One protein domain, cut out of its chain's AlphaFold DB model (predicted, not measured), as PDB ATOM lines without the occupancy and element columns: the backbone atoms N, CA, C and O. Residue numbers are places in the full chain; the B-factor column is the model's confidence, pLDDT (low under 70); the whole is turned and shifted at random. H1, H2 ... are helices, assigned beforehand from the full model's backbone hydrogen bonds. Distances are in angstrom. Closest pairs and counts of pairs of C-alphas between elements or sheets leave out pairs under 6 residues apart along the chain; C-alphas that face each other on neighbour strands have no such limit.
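This is residues 27 to 184 of the 315 residues of an uncharacterized protein of Candidatus Beckwithbacteria bacterium (UniProt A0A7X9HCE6). Five helices form the body, with a small head set off at one end: H1, H2 and H4 make an up-and-down bundle, and the hairpin of H7 and H8 slants over it, H8 packing on H4 and H7 on H1. The head is the short corner of H5 and H6, with H9 and the last stretch near H5, while little H3 lies at the opposite end of the domain. The printed part has 158 residues with nine named helices, H1 to H9 in order, and no named strand; the class is all helix. It is compact, with a radius of gyration of the C-alphas of 16.9 A, and spans 48 by 38 by 29 A.

H1, residues 27 to 44, begins at C-alpha 27 (127.144, 29.077, 145.586), is 26.3 A long and has a kink of 28 degrees near residue 34. H2, residues 52 to 67, measures 22.4 A. H3 is residues 71 to 74, and H4, residues 79 to 91, measures 18.8 A. H5 is residues 102 to 108 and H6 residues 110 to 118. H7, residues 127 to 146, is the longest at 28.5 A and begins at C-alpha 127 (144.086, 15.383, 131.979). H8, residues 153 to 164, measures 16.4 A. H9, residues 173 to 176, ends at C-alpha 176 (146.027, 2.003, 122.628).

H1 and H2 form a helical hairpin and touch, H1 with residues 39 to 43 alone, closest at the C-alphas of Leu 42 and Tyr 52, 4.5 A; their tilt of 37 degrees is only just steep. H4 touches H2, closest at the C-alphas of Val 59 and Thr 89, 5.8 A, at a shallow tilt of 24 degrees, opposite ways. H4 touches H1, closest at Leu 31 and Asp 87, C-alphas 6.5 A apart, the same way at 16 degrees. H8 touches H4, C-alphas of Val 88 and Met 159 6.1 A apart, at a steep tilt of 44 degrees. H7 and H8 form a helical hairpin, closest at the C-alphas of Glu 128 and Leu 164, 5.5 A. H7 touches H1 with residues 138 to 143 alone, C-alphas of Thr 34 and Leu 139 7.1 A apart. H5 and H6 touch only at the corner, C-alphas of Leu 106 and Arg 113 4.9 A apart. H5 and H9 are close but not clearly touching, C-alphas of Glu 104 and Ile 175 7.6 A apart. H3 touches no helix. Every O i to N i+4 pair is within hydrogen-bond range in H2, H4, H5, H6, H7 and H8; in H1 it is 12 of 14, and H3 and H9 are too short for such a pair.

The C-alphas of Glu 71 and Ser 111, the two farthest apart, are 53.5 A apart. The printed part has no cut and no long link. Residues 169 to 184 are under pLDDT 70, against a mean of 87.8 for the printed part.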
ATOM      1  N   LEU A  27     126.493  29.823 146.659       94.56
ATOM      2  CA  LEU A  27     127.144  29.077 145.586       94.56
ATOM      3  C   LEU A  27     128.254  29.899 144.939       94.56
ATOM      4  O   LEU A  27     129.378  29.420 144.829       94.56
ATOM      5  N   GLU A  28     127.966  31.132 144.535       94.94
ATOM      6  CA  GLU A  28     128.948  31.997 143.890       94.94
ATOM      7  C   GLU A  28     130.177  32.210 144.784       94.94
ATOM      8  O   GLU A  28     131.308  32.022 144.336       94.94
ATOM      9  N   ASN A  29     129.969  32.489 146.074       93.31
ATOM     10  CA  ASN A  29     131.058  32.625 147.041       93.31
ATOM     11  C   ASN A  29     131.886  31.335 147.186       93.31
ATOM     12  O   ASN A  29     133.117  31.394 147.209       93.31
ATOM     13  N   LEU A  30     131.239  30.164 147.251       93.44
ATOM     14  CA  LEU A  30     131.928  28.869 147.292       93.44
ATOM     15  C   LEU A  30     132.822  28.670 146.054       93.44
ATOM     16  O   LEU A  30     133.997  28.308 146.184       93.44
ATOM     17  N   LEU A  31     132.279  28.928 144.863       94.75
ATOM     18  CA  LEU A  31     132.999  28.773 143.598       94.75
ATOM     19  C   LEU A  31     134.163  29.772 143.499       94.75
ATOM     20  O   LEU A  31     135.280  29.373 143.181       94.75
ATOM     21  N   ILE A  32     133.959  31.041 143.869       93.38
ATOM     22  CA  ILE A  32     135.024  32.058 143.900       93.38
ATOM     23  C   ILE A  32     136.177  31.629 144.811       93.38
ATOM     24  O   ILE A  32     137.338  31.711 144.406       93.38
ATOM     25  N   GLU A  33     135.890  31.172 146.034       90.94
ATOM     26  CA  GLU A  33     136.944  30.780 146.975       90.94
ATOM     27  C   GLU A  33     137.761  29.595 146.462       90.94
ATOM     28  O   GLU A  33     138.993  29.627 146.506       90.94
ATOM     29  N   THR A  34     137.102  28.568 145.926       90.81
ATOM     30  CA  THR A  34     137.811  27.397 145.393       90.81
ATOM     31  C   THR A  34     138.590  27.721 144.114       90.81
ATOM     32  O   THR A  34     139.710  27.239 143.932       90.81
ATOM     33  N   ARG A  35     138.076  28.621 143.268       94.50
ATOM     34  CA  ARG A  35     138.734  29.073 142.033       94.50
ATOM     35  C   ARG A  35     140.036  29.836 142.272       94.50
ATOM     36  O   ARG A  35     140.925  29.777 141.426       94.50
ATOM     37  N   LYS A  36     140.213  30.514 143.413       94.62
ATOM     38  CA  LYS A  36     141.479  31.212 143.730       94.62
ATOM     39  C   LYS A  36     142.685  30.270 143.678       94.62
ATOM     40  O   LYS A  36     143.724  30.644 143.138       94.62
ATOM     41  N   GLY A  37     142.536  29.053 144.207       94.44
ATOM     42  CA  GLY A  37     143.586  28.032 144.171       94.44
ATOM     43  C   GLY A  37     143.890  27.560 142.749       94.44
ATOM     44  O   GLY A  37     145.057  27.447 142.381       94.44
ATOM     45  N   VAL A  38     142.848  27.364 141.940       96.31
ATOM     46  CA  VAL A  38     142.956  26.986 140.523       96.31
ATOM     47  C   VAL A  38     143.704  28.058 139.728       96.31
ATOM     48  O   VAL A  38     144.713  27.771 139.089       96.31
ATOM     49  N   ILE A  39     143.281  29.322 139.846       97.19
ATOM     50  CA  ILE A  39     143.920  30.464 139.177       97.19
ATOM     51  C   ILE A  39     145.402  30.564 139.547       97.19
ATOM     52  O   ILE A  39     146.234  30.810 138.674       97.19
ATOM     53  N   GLN A  40     145.746  30.378 140.824       97.44
ATOM     54  CA  GLN A  40     147.139  30.429 141.258       97.44
ATOM     55  C   GLN A  40     147.973  29.324 140.595       97.44
ATOM     56  O   GLN A  40     149.024  29.623 140.033       97.44
ATOM     57  N   ARG A  41     147.483  28.077 140.576       96.44
ATOM     58  CA  ARG A  41     148.178  26.957 139.919       96.44
ATOM     59  C   ARG A  41     148.333  27.163 138.416       96.44
ATOM     60  O   ARG A  41     149.395  26.886 137.869       96.44
ATOM     61  N   LEU A  42     147.310  27.692 137.750       96.44
ATOM     62  CA  LEU A  42     147.372  28.013 136.324       96.44
ATOM     63  C   LEU A  42     148.399  29.112 136.018       96.44
ATOM     64  O   LEU A  42     149.046  29.065 134.974       96.44
ATOM     65  N   LYS A  43     148.571  30.090 136.920       97.19
ATOM     66  CA  LYS A  43     149.607  31.134 136.804       97.19
ATOM     67  C   LYS A  43     151.016  30.603 137.061       97.19
ATOM     68  O   LYS A  43     151.976  31.160 136.540       97.19
ATOM     69  N   GLU A  44     151.134  29.558 137.872       96.38
ATOM     70  CA  GLU A  44     152.390  28.856 138.156       96.38
ATOM     71  C   GLU A  44     152.737  27.802 137.094       96.38
ATOM     72  O   GLU A  44     153.874  27.330 137.055       96.38
ATOM     73  N   SER A  45     151.782  27.438 136.230       94.06
ATOM     74  CA  SER A  45     151.996  26.494 135.133       94.06
ATOM     75  C   SER A  45     153.102  26.989 134.206       94.06
ATOM     76  O   SER A  45     153.076  28.118 133.716       94.06
ATOM     77  N   THR A  46     154.065  26.115 133.927       91.94
ATOM     78  CA  THR A  46     155.130  26.368 132.946       91.94
ATOM     79  C   THR A  46     154.783  25.822 131.562       91.94
ATOM     80  O   THR A  46     155.639  25.806 130.678       91.94
ATOM     81  N   ASN A  47     153.562  25.313 131.379       92.44
ATOM     82  CA  ASN A  47     153.097  24.806 130.095       92.44
ATOM     83  C   ASN A  47     152.964  25.970 129.096       92.44
ATOM     84  O   ASN A  47     152.371  26.996 129.447       92.44
ATOM     85  N   PRO A  48     153.473  25.839 127.860       93.12
ATOM     86  CA  PRO A  48     153.361  26.892 126.853       93.12
ATOM     87  C   PRO A  48     151.915  27.237 126.479       93.12
ATOM     88  O   PRO A  48     151.619  28.413 126.270       93.12
ATOM     89  N   TYR A  49     151.026  26.241 126.406       95.25
ATOM     90  CA  TYR A  49     149.642  26.410 125.968       95.25
ATOM     91  C   TYR A  49     148.650  26.255 127.124       95.25
ATOM     92  O   TYR A  49     147.998  27.233 127.475       95.25
ATOM     93  N   HIS A  50     148.591  25.091 127.781       95.69
ATOM     94  CA  HIS A  50     147.604  24.820 128.841       95.69
ATOM     95  C   HIS A  50     148.022  25.493 130.171       95.69
ATOM     96  O   HIS A  50     148.623  24.882 131.069       95.69
ATOM     97  N   ASN A  51     147.770  26.802 130.261       96.81
ATOM     98  CA  ASN A  51     148.127  27.706 131.360       96.81
ATOM     99  C   ASN A  51     147.032  28.766 131.612       96.81
ATOM    100  O   ASN A  51     145.976  28.756 130.980       96.81
ATOM    101  N   TYR A  52     147.287  29.710 132.531       97.88
ATOM    102  CA  TYR A  52     146.329  30.770 132.884       97.88
ATOM    103  C   TYR A  52     145.831  31.591 131.691       97.88
ATOM    104  O   TYR A  52     144.646  31.903 131.649       97.88
ATOM    105  N   LYS A  53     146.707  31.947 130.741       97.94
ATOM    106  CA  LYS A  53     146.323  32.780 129.594       97.94
ATOM    107  C   LYS A  53     145.299  32.049 128.726       97.94
ATOM    108  O   LYS A  53     144.247  32.615 128.456       97.94
ATOM    109  N   HIS A  54     145.573  30.793 128.364       97.62
ATOM    110  CA  HIS A  54     144.616  29.963 127.622       97.62
ATOM    111  C   HIS A  54     143.308  29.806 128.398       97.62
ATOM    112  O   HIS A  54     142.243  30.095 127.869       97.62
ATOM    113  N   THR A  55     143.367  29.471 129.693       98.06
ATOM    114  CA  THR A  55     142.140  29.328 130.496       98.06
ATOM    115  C   THR A  55     141.302  30.612 130.531       98.06
ATOM    116  O   THR A  55     140.081  30.554 130.407       98.06
ATOM    117  N   GLU A  56     141.934  31.779 130.676       98.25
ATOM    118  CA  GLU A  56     141.249  33.075 130.646       98.25
ATOM    119  C   GLU A  56     140.607  33.350 129.275       98.25
ATOM    120  O   GLU A  56     139.461  33.800 129.217       98.25
ATOM    121  N   GLU A  57     141.297  33.032 128.174       98.19
ATOM    122  CA  GLU A  57     140.748  33.112 126.812       98.19
ATOM    123  C   GLU A  57     139.511  32.214 126.653       98.19
ATOM    124  O   GLU A  57     138.455  32.701 126.238       98.19
ATOM    125  N   VAL A  58     139.583  30.953 127.088       98.38
ATOM    126  CA  VAL A  58     138.459  30.004 127.029       98.38
ATOM    127  C   VAL A  58     137.264  30.490 127.854       98.38
ATOM    128  O   VAL A  58     136.125  30.428 127.387       98.38
ATOM    129  N   VAL A  59     137.489  31.038 129.054       98.44
ATOM    130  CA  VAL A  59     136.423  31.642 129.875       98.44
ATOM    131  C   VAL A  59     135.752  32.800 129.136       98.44
ATOM    132  O   VAL A  59     134.521  32.866 129.092       98.44
ATOM    133  N   ASN A  60     136.536  33.686 128.519       98.50
ATOM    134  CA  ASN A  60     136.009  34.823 127.766       98.50
ATOM    135  C   ASN A  60     135.204  34.374 126.536       98.50
ATOM    136  O   ASN A  60     134.125  34.915 126.261       98.50
ATOM    137  N   HIS A  61     135.685  33.364 125.804       98.56
ATOM    138  CA  HIS A  61     134.956  32.787 124.672       98.56
ATOM    139  C   HIS A  61     133.663  32.124 125.130       98.56
ATOM    140  O   HIS A  61     132.612  32.387 124.549       98.56
ATOM    141  N   PHE A  62     133.694  31.344 126.211       98.44
ATOM    142  CA  PHE A  62     132.503  30.699 126.755       98.44
ATOM    143  C   PHE A  62     131.447  31.722 127.189       98.44
ATOM    144  O   PHE A  62     130.280  31.612 126.812       98.44
ATOM    145  N   GLN A  63     131.847  32.782 127.896       98.25
ATOM    146  CA  GLN A  63     130.947  33.883 128.256       98.25
ATOM    147  C   GLN A  63     130.389  34.607 127.024       98.25
ATOM    148  O   GLN A  63     129.205  34.945 126.992       98.25
ATOM    149  N   THR A  64     131.206  34.800 125.985       98.38
ATOM    150  CA  THR A  64     130.759  35.373 124.707       98.38
ATOM    151  C   THR A  64     129.707  34.486 124.041       98.38
ATOM    152  O   THR A  64     128.695  34.999 123.561       98.38
ATOM    153  N   LEU A  65     129.892  33.164 124.050       97.94
ATOM    154  CA  LEU A  65     128.906  32.212 123.534       97.94
ATOM    155  C   LEU A  65     127.600  32.260 124.342       97.94
ATOM    156  O   LEU A  65     126.526  32.325 123.746       97.94
ATOM    157  N   LEU A  66     127.678  32.309 125.678       97.00
ATOM    158  CA  LEU A  66     126.504  32.443 126.552       97.00
ATOM    159  C   LEU A  66     125.722  33.741 126.293       97.00
ATOM    160  O   LEU A  66     124.492  33.736 126.282       97.00
ATOM    161  N   ALA A  67     126.423  34.852 126.057       96.94
ATOM    162  CA  ALA A  67     125.804  36.138 125.738       96.94
ATOM    163  C   ALA A  67     125.121  36.153 124.358       96.94
ATOM    164  O   ALA A  67     124.256  36.989 124.109       96.94
ATOM    165  N   ASN A  68     125.495  35.227 123.471       97.75
ATOM    166  CA  ASN A  68     124.981  35.115 122.107       97.75
ATOM    167  C   ASN A  68     124.138  33.849 121.900       97.75
ATOM    168  O   ASN A  68     124.036  33.354 120.778       97.75
ATOM    169  N   LEU A  69     123.514  33.316 122.953       97.56
ATOM    170  CA  LEU A  69     122.537  32.235 122.818       97.56
ATOM    171  C   LEU A  69     121.271  32.715 122.100       97.56
ATOM    172  O   LEU A  69     120.826  33.851 122.288       97.56
ATOM    173  N   SER A  70     120.658  31.822 121.319       96.12
ATOM    174  CA  SER A  70     119.336  32.058 120.732       96.12
ATOM    175  C   SER A  70     118.281  32.228 121.835       96.12
ATOM    176  O   SER A  70     118.423  31.667 122.923       96.12
ATOM    177  N   GLU A  71     117.191  32.952 121.562       93.44
ATOM    178  CA  GLU A  71     116.097  33.128 122.537       93.44
ATOM    179  C   GLU A  71     115.564  31.781 123.048       93.44
ATOM    180  O   GLU A  71     115.319  31.610 124.243       93.44
ATOM    181  N   SER A  72     115.449  30.793 122.153       91.69
ATOM    182  CA  SER A  72     114.994  29.448 122.514       91.69
ATOM    183  C   SER A  72     115.958  28.746 123.476       91.69
ATOM    184  O   SER A  72     115.521  28.043 124.387       91.69
ATOM    185  N   THR A  73     117.262  28.990 123.336       93.31
ATOM    186  CA  THR A  73     118.314  28.340 124.121       93.31
ATOM    187  C   THR A  73     118.589  29.035 125.452       93.31
ATOM    188  O   THR A  73     118.945  28.367 126.421       93.31
ATOM    189  N   GLN A  74     118.373  30.349 125.549       90.94
ATOM    190  CA  GLN A  74     118.581  31.108 126.789       90.94
ATOM    191  C   GLN A  74     117.803  30.523 127.976       90.94
ATOM    192  O   GLN A  74     118.316  30.490 129.091       90.94
ATOM    193  N   SER A  75     116.602  29.994 127.725       86.75
ATOM    194  CA  SER A  75     115.757  29.372 128.754       86.75
ATOM    195  C   SER A  75     116.354  28.109 129.401       86.75
ATOM    196  O   SER A  75     115.935  27.735 130.493       86.75
ATOM    197  N   TYR A  76     117.345  27.469 128.769       85.56
ATOM    198  CA  TYR A  76     118.007  26.262 129.286       85.56
ATOM    199  C   TYR A  76     119.130  26.560 130.290       85.56
ATOM    200  O   TYR A  76     119.568  25.647 130.999       85.56
ATOM    201  N   PHE A  77     119.582  27.817 130.351       89.38
ATOM    202  CA  PHE A  77     120.644  28.291 131.233       89.38
ATOM    203  C   PHE A  77     120.058  29.155 132.344       89.38
ATOM    204  O   PHE A  77     120.024  30.386 132.250       89.38
ATOM    205  N   ASP A  78     119.626  28.504 133.423       91.75
ATOM    206  CA  ASP A  78     119.403  29.221 134.673       91.75
ATOM    207  C   ASP A  78     120.730  29.754 135.246       91.75
ATOM    208  O   ASP A  78     121.832  29.397 134.810       91.75
ATOM    209  N   GLU A  79     120.622  30.659 136.216       93.88
ATOM    210  CA  GLU A  79     121.792  31.314 136.799       93.88
ATOM    211  C   GLU A  79     122.733  30.318 137.486       93.88
ATOM    212  O   GLU A  79     123.954  30.434 137.388       93.88
ATOM    213  N   ARG A  80     122.176  29.269 138.106       95.50
ATOM    214  CA  ARG A  80     122.957  28.220 138.763       95.50
ATOM    215  C   ARG A  80     123.843  27.494 137.755       95.50
ATOM    216  O   ARG A  80     125.051  27.404 137.956       95.50
ATOM    217  N   LYS A  81     123.274  27.020 136.647       95.12
ATOM    218  CA  LYS A  81     124.015  26.348 135.576       95.12
ATOM    219  C   LYS A  81     125.087  27.239 134.972       95.12
ATOM    220  O   LYS A  81     126.170  26.739 134.676       95.12
ATOM    221  N   LYS A  82     124.819  28.537 134.793       95.62
ATOM    222  CA  LYS A  82     125.830  29.487 134.303       95.62
ATOM    223  C   LYS A  82     127.014  29.572 135.260       95.62
ATOM    224  O   LYS A  82     128.146  29.410 134.813       95.62
ATOM    225  N   LEU A  83     126.759  29.750 136.559       96.81
ATOM    226  CA  LEU A  83     127.804  29.800 137.586       96.81
ATOM    227  C   LEU A  83     128.648  28.519 137.600       96.81
ATOM    228  O   LEU A  83     129.875  28.597 137.541       96.81
ATOM    229  N   LEU A  84     127.995  27.352 137.609       97.62
ATOM    230  CA  LEU A  84     128.672  26.052 137.571       97.62
ATOM    231  C   LEU A  84     129.499  25.882 136.288       97.62
ATOM    232  O   LEU A  84     130.650  25.463 136.352       97.62
ATOM    233  N   SER A  85     128.947  26.252 135.128       97.38
ATOM    234  CA  SER A  85     129.634  26.108 133.838       97.38
ATOM    235  C   SER A  85     130.856  27.018 133.730       97.38
ATOM    236  O   SER A  85     131.912  26.587 133.267       97.38
ATOM    237  N   ILE A  86     130.745  28.266 134.195       97.38
ATOM    238  CA  ILE A  86     131.878  29.196 134.251       97.38
ATOM    239  C   ILE A  86     132.965  28.637 135.174       97.38
ATOM    240  O   ILE A  86     134.142  28.703 134.830       97.38
ATOM    241  N   ASP A  87     132.598  28.059 136.320       97.88
ATOM    242  CA  ASP A  87     133.586  27.470 137.224       97.88
ATOM    243  C   ASP A  87     134.299  26.255 136.623       97.88
ATOM    244  O   ASP A  87     135.521  26.165 136.710       97.88
ATOM    245  N   VAL A  88     133.569  25.371 135.938       98.06
ATOM    246  CA  VAL A  88     134.170  24.261 135.180       98.06
ATOM    247  C   VAL A  88     135.127  24.776 134.111       98.06
ATOM    248  O   VAL A  88     136.217  24.234 133.951       98.06
ATOM    249  N   THR A  89     134.772  25.866 133.430       97.94
ATOM    250  CA  THR A  89     135.633  26.479 132.411       97.94
ATOM    251  C   THR A  89     136.969  26.935 133.002       97.94
ATOM    252  O   THR A  89     138.008  26.746 132.386       97.94
ATOM    253  N   TRP A  90     136.990  27.445 134.238       98.12
ATOM    254  CA  TRP A  90     138.244  27.770 134.934       98.12
ATOM    255  C   TRP A  90     139.091  26.549 135.307       98.12
ATOM    256  O   TRP A  90     140.268  26.702 135.622       98.12
ATOM    257  N   ARG A  91     138.500  25.353 135.324       97.56
ATOM    258  CA  ARG A  91     139.113  24.121 135.834       97.56
ATOM    259  C   ARG A  91     139.497  23.120 134.754       97.56
ATOM    260  O   ARG A  91     140.190  22.167 135.096       97.56
ATOM    261  N   HIS A  92     139.050  23.306 133.511       96.06
ATOM    262  CA  HIS A  92     139.207  22.301 132.451       96.06
ATOM    263  C   HIS A  92     140.665  21.847 132.265       96.06
ATOM    264  O   HIS A  92     140.910  20.658 132.098       96.06
ATOM    265  N   ASP A  93     141.612  22.775 132.442       95.50
ATOM    266  CA  ASP A  93     143.058  22.546 132.348       95.50
ATOM    267  C   ASP A  93     143.810  22.580 133.691       95.50
ATOM    268  O   ASP A  93     145.046  22.620 133.734       95.50
ATOM    269  N   ASP A  94     143.102  22.576 134.823       95.19
ATOM    270  CA  ASP A  94     143.762  22.601 136.129       95.19
ATOM    271  C   ASP A  94     144.687  21.383 136.291       95.19
ATOM    272  O   ASP A  94     144.271  20.227 136.196       95.19
ATOM    273  N   LYS A  95     145.967  21.658 136.567       92.62
ATOM    274  CA  LYS A  95     147.045  20.658 136.663       92.62
ATOM    275  C   LYS A  95     147.261  19.828 135.383       92.62
ATOM    276  O   LYS A  95     147.742  18.690 135.475       92.62
ATOM    277  N   HIS A  96     146.973  20.395 134.208       92.38
ATOM    278  CA  HIS A  96     147.408  19.836 132.926       92.38
ATOM    279  C   HIS A  96     148.929  19.598 132.930       92.38
ATOM    280  O   HIS A  96     149.702  20.431 133.411       92.38
ATOM    281  N   ILE A  97     149.395  18.456 132.413       88.12
ATOM    282  CA  ILE A  97     150.802  18.037 132.591       88.12
ATOM    283  C   ILE A  97     151.770  18.486 131.489       88.12
ATOM    284  O   ILE A  97     152.915  18.015 131.462       88.12
ATOM    285  N   GLY A  98     151.313  19.343 130.580       85.12
ATOM    286  CA  GLY A  98     152.107  19.804 129.439       85.12
ATOM    287  C   GLY A  98     152.158  18.805 128.278       85.12
ATOM    288  O   GLY A  98     153.054  18.883 127.445       85.12
ATOM    289  N   GLN A  99     151.281  17.797 128.300       80.38
ATOM    290  CA  GLN A  99     151.261  16.675 127.366       80.38
ATOM    291  C   GLN A  99     149.822  16.309 127.038       80.38
ATOM    292  O   GLN A  99     148.988  16.222 127.945       80.38
ATOM    293  N   ARG A 100     149.546  16.021 125.764       76.69
ATOM    294  CA  ARG A 100     148.204  15.664 125.280       76.69
ATOM    295  C   ARG A 100     147.656  14.416 125.971       76.69
ATOM    296  O   ARG A 100     146.448  14.270 126.160       76.69
ATOM    297  N   HIS A 101     148.542  13.491 126.327       77.00
ATOM    298  CA  HIS A 101     148.191  12.212 126.929       77.00
ATOM    299  C   HIS A 101     148.907  12.067 128.267       77.00
ATOM    300  O   HIS A 101     150.049  11.610 128.321       77.00
ATOM    301  N   ARG A 102     148.219  12.430 129.362       80.38
ATOM    302  CA  ARG A 102     148.740  12.327 130.740       80.38
ATOM    303  C   ARG A 102     149.413  10.981 131.020       80.38
ATOM    304  O   ARG A 102     150.461  10.900 131.664       80.38
ATOM    305  N   GLN A 103     148.808   9.928 130.483       76.00
ATOM    306  CA  GLN A 103     149.222   8.546 130.646       76.00
ATOM    307  C   GLN A 103     150.575   8.260 130.002       76.00
ATOM    308  O   GLN A 103     151.325   7.447 130.533       76.00
ATOM    309  N   GLU A 104     150.932   8.912 128.891       71.94
ATOM    310  CA  GLU A 104     152.210   8.644 128.224       71.94
ATOM    311  C   GLU A 104     153.395   8.943 129.143       71.94
ATOM    312  O   GLU A 104     154.321   8.136 129.224       71.94
ATOM    313  N   LYS A 105     153.340  10.046 129.897       72.62
ATOM    314  CA  LYS A 105     154.365  10.388 130.888       72.62
ATOM    315  C   LYS A 105     154.426   9.365 132.013       72.62
ATOM    316  O   LYS A 105     155.496   8.862 132.353       72.62
ATOM    317  N   LEU A 106     153.266   9.081 132.602       72.44
ATOM    318  CA  LEU A 106     153.164   8.302 133.831       72.44
ATOM    319  C   LEU A 106     153.370   6.806 133.597       72.44
ATOM    320  O   LEU A 106     153.843   6.120 134.492       72.44
ATOM    321  N   LEU A 107     153.034   6.283 132.418       71.81
ATOM    322  CA  LEU A 107     153.211   4.866 132.101       71.81
ATOM    323  C   LEU A 107     154.625   4.545 131.609       71.81
ATOM    324  O   LEU A 107     155.098   3.435 131.846       71.81
ATOM    325  N   ARG A 108     155.320   5.496 130.965       72.88
ATOM    326  CA  ARG A 108     156.697   5.289 130.473       72.88
ATOM    327  C   ARG A 108     157.758   5.438 131.560       72.88
ATOM    328  O   ARG A 108     158.792   4.779 131.481       72.88
ATOM    329  N   ASP A 109     157.519   6.283 132.558       77.75
ATOM    330  CA  ASP A 109     158.447   6.508 133.665       77.75
ATOM    331  C   ASP A 109     157.972   5.770 134.927       77.75
ATOM    332  O   ASP A 109     157.028   6.180 135.606       77.75
ATOM    333  N   SER A 110     158.653   4.672 135.271       80.06
ATOM    334  CA  SER A 110     158.311   3.850 136.438       80.06
ATOM    335  C   SER A 110     158.390   4.604 137.768       80.06
ATOM    336  O   SER A 110     157.662   4.270 138.704       80.06
ATOM    337  N   SER A 111     159.267   5.604 137.871       84.25
ATOM    338  CA  SER A 111     159.426   6.406 139.082       84.25
ATOM    339  C   SER A 111     158.272   7.393 139.225       84.25
ATOM    340  O   SER A 111     157.671   7.462 140.299       84.25
ATOM    341  N   LEU A 112     157.890   8.083 138.145       79.94
ATOM    342  CA  LEU A 112     156.703   8.944 138.143       79.94
ATOM    343  C   LEU A 112     155.422   8.142 138.392       79.94
ATOM    344  O   LEU A 112     154.577   8.576 139.172       79.94
ATOM    345  N   ARG A 113     155.310   6.937 137.819       82.12
ATOM    346  CA  ARG A 113     154.196   6.019 138.093       82.12
ATOM    347  C   ARG A 113     154.072   5.685 139.577       82.12
ATOM    348  O   ARG A 113     152.978   5.731 140.133       82.12
ATOM    349  N   ALA A 114     155.185   5.320 140.214       84.50
ATOM    350  CA  ALA A 114     155.205   4.952 141.625       84.50
ATOM    351  C   ALA A 114     154.822   6.137 142.525       84.50
ATOM    352  O   ALA A 114     154.080   5.952 143.487       84.50
ATOM    353  N   LEU A 115     155.279   7.346 142.185       85.12
ATOM    354  CA  LEU A 115     154.903   8.572 142.892       85.12
ATOM    355  C   LEU A 115     153.409   8.886 142.742       85.12
ATOM    356  O   LEU A 115     152.757   9.168 143.745       85.12
ATOM    357  N   ALA A 116     152.859   8.776 141.530       84.75
ATOM    358  CA  ALA A 116     151.430   8.972 141.273       84.75
ATOM    359  C   ALA A 116     150.575   7.994 142.100       84.75
ATOM    360  O   ALA A 116     149.674   8.412 142.827       84.75
ATOM    361  N   LEU A 117     150.926   6.703 142.090       85.94
ATOM    362  CA  LEU A 117     150.239   5.684 142.890       85.94
ATOM    363  C   LEU A 117     150.356   5.942 144.400       85.94
ATOM    364  O   LEU A 117     149.380   5.773 145.127       85.94
ATOM    365  N   ALA A 118     151.525   6.378 144.883       87.75
ATOM    366  CA  ALA A 118     151.725   6.727 146.291       87.75
ATOM    367  C   ALA A 118     150.891   7.947 146.725       87.75
ATOM    368  O   ALA A 118     150.490   8.033 147.885       87.75
ATOM    369  N   ALA A 119     150.599   8.861 145.796       83.50
ATOM    370  CA  ALA A 119     149.704   9.997 146.001       83.50
ATOM    371  C   ALA A 119     148.208   9.642 145.837       83.50
ATOM    372  O   ALA A 119     147.353  10.503 146.046       83.50
ATOM    373  N   GLY A 120     147.880   8.388 145.502       84.25
ATOM    374  CA  GLY A 120     146.508   7.930 145.265       84.25
ATOM    375  C   GLY A 120     145.939   8.328 143.899       84.25
ATOM    376  O   GLY A 120     144.724   8.292 143.719       84.25
ATOM    377  N   GLU A 121     146.791   8.718 142.950       87.06
ATOM    378  CA  GLU A 121     146.396   9.031 141.577       87.06
ATOM    379  C   GLU A 121     146.316   7.757 140.730       87.06
ATOM    380  O   GLU A 121     147.109   6.825 140.908       87.06
ATOM    381  N   ASP A 122     145.389   7.719 139.771       85.56
ATOM    382  CA  ASP A 122     145.373   6.667 138.759       85.56
ATOM    383  C   ASP A 122     146.214   7.130 137.556       85.56
ATOM    384  O   ASP A 122     145.816   8.060 136.856       85.56
ATOM    385  N   PRO A 123     147.375   6.509 137.271       81.81
ATOM    386  CA  PRO A 123     148.237   6.924 136.161       81.81
ATOM    387  C   PRO A 123     147.603   6.710 134.777       81.81
ATOM    388  O   PRO A 123     148.191   7.106 133.772       81.81
ATOM    389  N   ARG A 124     146.432   6.063 134.713       80.75
ATOM    390  CA  ARG A 124     145.639   5.887 133.492       80.75
ATOM    391  C   ARG A 124     144.691   7.055 133.233       80.75
ATOM    392  O   ARG A 124     144.176   7.154 132.117       80.75
ATOM    393  N   ASP A 125     144.476   7.923 134.221       86.38
ATOM    394  CA  ASP A 125     143.617   9.093 134.073       86.38
ATOM    395  C   ASP A 125     144.120   9.997 132.953       86.38
ATOM    396  O   ASP A 125     145.324  10.189 132.761       86.38
ATOM    397  N   SER A 126     143.182  10.557 132.206       87.31
ATOM    398  CA  SER A 126     143.439  11.684 131.328       87.31
ATOM    399  C   SER A 126     143.682  12.984 132.088       87.31
ATOM    400  O   SER A 126     143.559  13.029 133.314       87.31
ATOM    401  N   ASN A 127     144.031  14.056 131.368       90.38
ATOM    402  CA  ASN A 127     144.086  15.383 131.979       90.38
ATOM    403  C   ASN A 127     142.708  15.779 132.542       90.38
ATOM    404  O   ASN A 127     142.633  16.181 133.700       90.38
ATOM    405  N   GLU A 128     141.621  15.546 131.801       93.06
ATOM    406  CA  GLU A 128     140.262  15.911 132.230       93.06
ATOM    407  C   GLU A 128     139.739  14.998 133.349       93.06
ATOM    408  O   GLU A 128     139.146  15.479 134.308       93.06
ATOM    409  N   GLU A 129     140.002  13.687 133.303       93.00
ATOM    410  CA  GLU A 129     139.630  12.761 134.387       93.00
ATOM    411  C   GLU A 129     140.343  13.133 135.696       93.00
ATOM    412  O   GLU A 129     139.748  13.107 136.777       93.00
ATOM    413  N   TYR A 130     141.615  13.527 135.602       92.94
ATOM    414  CA  TYR A 130     142.380  14.002 136.747       92.94
ATOM    415  C   TYR A 130     141.869  15.355 137.272       92.94
ATOM    416  O   TYR A 130     141.751  15.542 138.491       92.94
ATOM    417  N   ALA A 131     141.525  16.282 136.375       94.38
ATOM    418  CA  ALA A 131     140.926  17.568 136.721       94.38
ATOM    419  C   ALA A 131     139.551  17.388 137.391       94.38
ATOM    420  O   ALA A 131     139.303  17.999 138.430       94.38
ATOM    421  N   VAL A 132     138.712  16.462 136.906       96.00
ATOM    422  CA  VAL A 132     137.442  16.067 137.542       96.00
ATOM    423  C   VAL A 132     137.659  15.596 138.976       96.00
ATOM    424  O   VAL A 132     137.039  16.123 139.903       96.00
ATOM    425  N   LYS A 133     138.568  14.637 139.192       95.12
ATOM    426  CA  LYS A 133     138.851  14.110 140.538       95.12
ATOM    427  C   LYS A 133     139.379  15.201 141.469       95.12
ATOM    428  O   LYS A 133     139.000  15.244 142.641       95.12
ATOM    429  N   THR A 134     140.228  16.089 140.950       94.31
ATOM    430  CA  THR A 134     140.757  17.232 141.703       94.31
ATOM    431  C   THR A 134     139.639  18.197 142.092       94.31
ATOM    432  O   THR A 134     139.490  18.492 143.277       94.31
ATOM    433  N   MET A 135     138.821  18.632 141.132       96.19
ATOM    434  CA  MET A 135     137.678  19.519 141.353       96.19
ATOM    435  C   MET A 135     136.725  18.947 142.403       96.19
ATOM    436  O   MET A 135     136.414  19.619 143.385       96.19
ATOM    437  N   ARG A 136     136.304  17.689 142.236       95.31
ATOM    438  CA  ARG A 136     135.379  17.009 143.150       95.31
ATOM    439  C   ARG A 136     135.919  16.974 144.577       95.31
ATOM    440  O   ARG A 136     135.196  17.291 145.519       95.31
ATOM    441  N   LYS A 137     137.201  16.631 144.744       93.88
ATOM    442  CA  LYS A 137     137.861  16.616 146.053       93.88
ATOM    443  C   LYS A 137     137.879  18.006 146.695       93.88
ATOM    444  O   LYS A 137     137.501  18.128 147.857       93.88
ATOM    445  N   GLU A 138     138.290  19.035 145.955       93.44
ATOM    446  CA  GLU A 138     138.386  20.409 146.466       93.44
ATOM    447  C   GLU A 138     137.021  20.974 146.876       93.44
ATOM    448  O   GLU A 138     136.902  21.578 147.942       93.44
ATOM    449  N   LEU A 139     135.983  20.744 146.065       93.69
ATOM    450  CA  LEU A 139     134.622  21.185 146.376       93.69
ATOM    451  C   LEU A 139     134.106  20.504 147.651       93.69
ATOM    452  O   LEU A 139     133.669  21.194 148.570       93.69
ATOM    453  N   LEU A 140     134.247  19.179 147.771       92.94
ATOM    454  CA  LEU A 140     133.814  18.439 148.965       92.94
ATOM    455  C   LEU A 140     134.580  18.850 150.233       92.94
ATOM    456  O   LEU A 140     133.996  18.937 151.317       92.94
ATOM    457  N   GLU A 141     135.887  19.101 150.126       92.44
ATOM    458  CA  GLU A 141     136.698  19.597 151.244       92.44
ATOM    459  C   GLU A 141     136.240  20.990 151.694       92.44
ATOM    460  O   GLU A 141     136.155  21.244 152.901       92.44
ATOM    461  N   GLN A 142     135.885  21.865 150.750       89.38
ATOM    462  CA  GLN A 142     135.413  23.212 151.051       89.38
ATOM    463  C   GLN A 142     133.990  23.231 151.627       89.38
ATOM    464  O   GLN A 142     133.741  23.928 152.609       89.38
ATOM    465  N   GLU A 143     133.068  22.423 151.103       89.56
ATOM    466  CA  GLU A 143     131.720  22.270 151.675       89.56
ATOM    467  C   GLU A 143     131.796  21.754 153.122       89.56
ATOM    468  O   GLU A 143     131.168  22.292 154.042       89.56
ATOM    469  N   LYS A 144     132.676  20.775 153.370       90.44
ATOM    470  CA  LYS A 144     132.941  20.260 154.717       90.44
ATOM    471  C   LYS A 144     133.538  21.319 155.646       90.44
ATOM    472  O   LYS A 144     133.152  21.372 156.816       90.44
ATOM    473  N   SER A 145     134.478  22.138 155.166       87.81
ATOM    474  CA  SER A 145     135.136  23.173 155.977       87.81
ATOM    475  C   SER A 145     134.161  24.282 156.386       87.81
ATOM    476  O   SER A 145     134.172  24.725 157.537       87.81
ATOM    477  N   GLN A 146     133.256  24.658 155.481       84.69
ATOM    478  CA  GLN A 146     132.235  25.679 155.706       84.69
ATOM    479  C   GLN A 146     130.987  25.146 156.425       84.69
ATOM    480  O   GLN A 146     130.141  25.936 156.842       84.69
ATOM    481  N   LYS A 147     130.881  23.822 156.623       84.38
ATOM    482  CA  LYS A 147     129.677  23.132 157.128       84.38
ATOM    483  C   LYS A 147     128.441  23.452 156.282       84.38
ATOM    484  O   LYS A 147     127.342  23.623 156.811       84.38
ATOM    485  N   THR A 148     128.642  23.542 154.974       80.19
ATOM    486  CA  THR A 148     127.608  23.815 153.982       80.19
ATOM    487  C   THR A 148     127.344  22.564 153.142       80.19
ATOM    488  O   THR A 148     128.134  21.624 153.129       80.19
ATOM    489  N   ASN A 149     126.185  22.525 152.486       84.50
ATOM    490  CA  ASN A 149     125.824  21.507 151.497       84.50
ATOM    491  C   ASN A 149     125.144  22.236 150.333       84.50
ATOM    492  O   ASN A 149     123.925  22.164 150.167       84.50
ATOM    493  N   ILE A 150     125.918  23.098 149.670       91.06
ATOM    494  CA  ILE A 150     125.407  24.048 148.673       91.06
ATOM    495  C   ILE A 150     125.266  23.357 147.319       91.06
ATOM    496  O   ILE A 150     124.324  23.655 146.580       91.06
ATOM    497  N   LEU A 151     126.181  22.443 146.993       94.38
ATOM    498  CA  LEU A 151     126.152  21.651 145.774       94.38
ATOM    499  C   LEU A 151     125.422  20.334 146.030       94.38
ATOM    500  O   LEU A 151     125.744  19.567 146.933       94.38
ATOM    501  N   SER A 152     124.429  20.048 145.197       94.44
ATOM    502  CA  SER A 152     123.801  18.735 145.151       94.44
ATOM    503  C   SER A 152     124.679  17.748 144.381       94.44
ATOM    504  O   SER A 152     125.527  18.132 143.575       94.44
ATOM    505  N   GLU A 153     124.420  16.452 144.545       95.44
ATOM    506  CA  GLU A 153     125.083  15.423 143.733       95.44
ATOM    507  C   GLU A 153     124.843  15.615 142.225       95.44
ATOM    508  O   GLU A 153     125.697  15.276 141.411       95.44
ATOM    509  N   GLN A 154     123.700  16.196 141.845       96.62
ATOM    510  CA  GLN A 154     123.404  16.518 140.450       96.62
ATOM    511  C   GLN A 154     124.281  17.657 139.925       96.62
ATOM    512  O   GLN A 154     124.693  17.591 138.772       96.62
ATOM    513  N   ASP A 155     124.603  18.657 140.753       96.88
ATOM    514  CA  ASP A 155     125.508  19.745 140.359       96.88
ATOM    515  C   ASP A 155     126.927  19.228 140.161       96.88
ATOM    516  O   ASP A 155     127.564  19.540 139.161       96.88
ATOM    517  N   HIS A 156     127.398  18.383 141.082       96.69
ATOM    518  CA  HIS A 156     128.700  17.738 140.948       96.69
ATOM    519  C   HIS A 156     128.762  16.906 139.672       96.69
ATOM    520  O   HIS A 156     129.630  17.142 138.841       96.69
ATOM    521  N   LYS A 157     127.785  16.021 139.449       96.94
ATOM    522  CA  LYS A 157     127.712  15.226 138.220       96.94
ATOM    523  C   LYS A 157     127.681  16.100 136.960       96.94
ATOM    524  O   LYS A 157     128.389  15.808 136.002       96.94
ATOM    525  N   PHE A 158     126.892  17.174 136.963       97.12
ATOM    526  CA  PHE A 158     126.832  18.130 135.857       97.12
ATOM    527  C   PHE A 158     128.208  18.745 135.566       97.12
ATOM    528  O   PHE A 158     128.634  18.778 134.414       97.12
ATOM    529  N   MET A 159     128.919  19.197 136.602       97.88
ATOM    530  CA  MET A 159     130.252  19.780 136.449       97.88
ATOM    531  C   MET A 159     131.273  18.757 135.938       97.88
ATOM    532  O   MET A 159     132.086  19.081 135.076       97.88
ATOM    533  N   GLU A 160     131.222  17.524 136.445       97.31
ATOM    534  CA  GLU A 160     132.100  16.428 136.023       97.31
ATOM    535  C   GLU A 160     131.885  16.075 134.544       97.31
ATOM    536  O   GLU A 160     132.843  16.011 133.777       97.31
ATOM    537  N   GLU A 161     130.632  15.902 134.116       95.88
ATOM    538  CA  GLU A 161     130.281  15.609 132.722       95.88
ATOM    539  C   GLU A 161     130.639  16.760 131.775       95.88
ATOM    540  O   GLU A 161     130.996  16.522 130.620       95.88
ATOM    541  N   LEU A 162     130.534  18.005 132.244       96.19
ATOM    542  CA  LEU A 162     130.919  19.181 131.472       96.19
ATOM    543  C   LEU A 162     132.438  19.244 131.269       96.19
ATOM    544  O   LEU A 162     132.885  19.501 130.154       96.19
ATOM    545  N   LEU A 163     133.220  18.957 132.313       96.12
ATOM    546  CA  LEU A 163     134.680  18.950 132.240       96.12
ATOM    547  C   LEU A 163     135.191  17.794 131.367       96.12
ATOM    548  O   LEU A 163     136.043  18.000 130.515       96.12
ATOM    549  N   LEU A 164     134.628  16.588 131.493       94.31
ATOM    550  CA  LEU A 164     135.005  15.453 130.635       94.31
ATOM    551  C   LEU A 164     134.718  15.704 129.148       94.31
ATOM    552  O   LEU A 164     135.393  15.144 128.288       94.31
ATOM    553  N   ALA A 165     133.740  16.549 128.821       91.94
ATOM    554  CA  ALA A 165     133.420  16.872 127.434       91.94
ATOM    555  C   ALA A 165     134.499  17.720 126.730       91.94
ATOM    556  O   ALA A 165     134.461  17.829 125.504       91.94
ATOM    557  N   THR A 166     135.474  18.287 127.457       91.94
ATOM    558  CA  THR A 166     136.634  18.965 126.846       91.94
ATOM    559  C   THR A 166     137.728  17.990 126.416       91.94
ATOM    560  O   THR A 166     138.692  18.392 125.774       91.94
ATOM    561  N   THR A 167     137.575  16.688 126.685       84.75
ATOM    562  CA  THR A 167     138.526  15.659 126.258       84.75
ATOM    563  C   THR A 167     138.628  15.588 124.727       84.75
ATOM    564  O   THR A 167     137.896  14.861 124.046       84.75
ATOM    565  N   PHE A 168     139.602  16.297 124.155       73.06
ATOM    566  CA  PHE A 168     139.887  16.247 122.727       73.06
ATOM    567  C   PHE A 168     140.900  15.150 122.380       73.06
ATOM    568  O   PHE A 168     142.041  15.119 122.843       73.06
ATOM    569  N   GLY A 169     140.511  14.260 121.463       62.56
ATOM    570  CA  GLY A 169     141.456  13.387 120.765       62.56
ATOM    571  C   GLY A 169     142.154  12.333 121.629       62.56
ATOM    572  O   GLY A 169     143.238  11.886 121.275       62.56
ATOM    573  N   GLN A 170     141.532  11.904 122.728       61.09
ATOM    574  CA  GLN A 170     142.060  10.826 123.576       61.09
ATOM    575  C   GLN A 170     141.710   9.414 123.113       61.09
ATOM    576  O   GLN A 170     142.224   8.448 123.664       61.09
ATOM    577  N   ASN A 171     140.897   9.297 122.065       57.94
ATOM    578  CA  ASN A 171     140.687   8.045 121.338       57.94
ATOM    579  C   ASN A 171     141.706   7.869 120.196       57.94
ATOM    580  O   ASN A 171     141.420   7.189 119.211       57.94
ATOM    581  N   ASP A 172     142.868   8.527 120.284       57.28
ATOM    582  CA  ASP A 172     143.951   8.343 119.323       57.28
ATOM    583  C   ASP A 172     144.475   6.905 119.422       57.28
ATOM    584  O   ASP A 172     144.879   6.430 120.486       57.28
ATOM    585  N   ILE A 173     144.461   6.199 118.289       54.19
ATOM    586  CA  ILE A 173     144.803   4.776 118.208       54.19
ATOM    587  C   ILE A 173     146.245   4.508 118.663       54.19
ATOM    588  O   ILE A 173     146.575   3.389 119.038       54.19
ATOM    589  N   THR A 174     147.106   5.531 118.642       52.94
ATOM    590  CA  THR A 174     148.511   5.444 119.052       52.94
ATOM    591  C   THR A 174     148.695   5.204 120.559       52.94
ATOM    592  O   THR A 174     149.638   4.506 120.931       52.94
ATOM    593  N   ILE A 175     147.772   5.667 121.414       49.88
ATOM    594  CA  ILE A 175     147.798   5.425 122.873       49.88
ATOM    595  C   ILE A 175     147.428   3.974 123.199       49.88
ATOM    596  O   ILE A 175     148.002   3.377 124.110       49.88
ATOM    597  N   LEU A 176     146.512   3.378 122.424       50.12
ATOM    598  CA  LEU A 176     146.027   2.003 122.628       50.12
ATOM    599  C   LEU A 176     147.162   0.963 122.567       50.12
ATOM    600  O   LEU A 176     147.067  -0.111 123.163       50.12
ATOM    601  N   PHE A 177     148.272   1.286 121.896       51.88
ATOM    602  CA  PHE A 177     149.423   0.392 121.763       51.88
ATOM    603  C   PHE A 177     150.370   0.378 122.969       51.88
ATOM    604  O   PHE A 177     151.191  -0.535 123.055       51.88
ATOM    605  N   LEU A 178     150.285   1.341 123.895       53.88
ATOM    606  CA  LEU A 178     151.227   1.420 125.017       53.88
ATOM    607  C   LEU A 178     150.921   0.437 126.157       53.88
ATOM    608  O   LEU A 178     151.810   0.215 126.974       53.88
ATOM    609  N   ASP A 179     149.733  -0.185 126.200       46.31
ATOM    610  CA  ASP A 179     149.417  -1.156 127.266       46.31
ATOM    611  C   ASP A 179     148.380  -2.251 126.897       46.31
ATOM    612  O   ASP A 179     147.855  -2.922 127.777       46.31
ATOM    613  N   GLN A 180     148.052  -2.465 125.609       47.69
ATOM    614  CA  GLN A 180     146.969  -3.383 125.167       47.69
ATOM    615  C   GLN A 180     145.599  -3.122 125.822       47.69
ATOM    616  O   GLN A 180     144.734  -4.000 125.823       47.69
ATOM    617  N   ILE A 181     145.380  -1.941 126.401       51.00
ATOM    618  CA  ILE A 181     144.091  -1.624 126.999       51.00
ATOM    619  C   ILE A 181     143.221  -0.992 125.916       51.00
ATOM    620  O   ILE A 181     143.551   0.072 125.395       51.00
ATOM    621  N   ASP A 182     142.104  -1.649 125.603       51.78
ATOM    622  CA  ASP A 182     140.996  -1.097 124.817       51.78
ATOM    623  C   ASP A 182     140.364   0.091 125.578       51.78
ATOM    624  O   ASP A 182     139.274  -0.011 126.137       51.78
ATOM    625  N   TYR A 183     141.065   1.224 125.671       58.91
ATOM    626  CA  TYR A 183     140.568   2.435 126.331       58.91
ATOM    627  C   TYR A 183     139.988   3.392 125.291       58.91
ATOM    628  O   TYR A 183     140.645   4.319 124.824       58.91
ATOM    629  N   LEU A 184     138.727   3.158 124.923       67.56
ATOM    630  CA  LEU A 184     137.898   4.158 124.252       67.56
ATOM    631  C   LEU A 184     137.182   4.996 125.318       67.56
ATOM    632  O   LEU A 184     136.368   4.474 126.077       67.56
TER     633      LEU A 184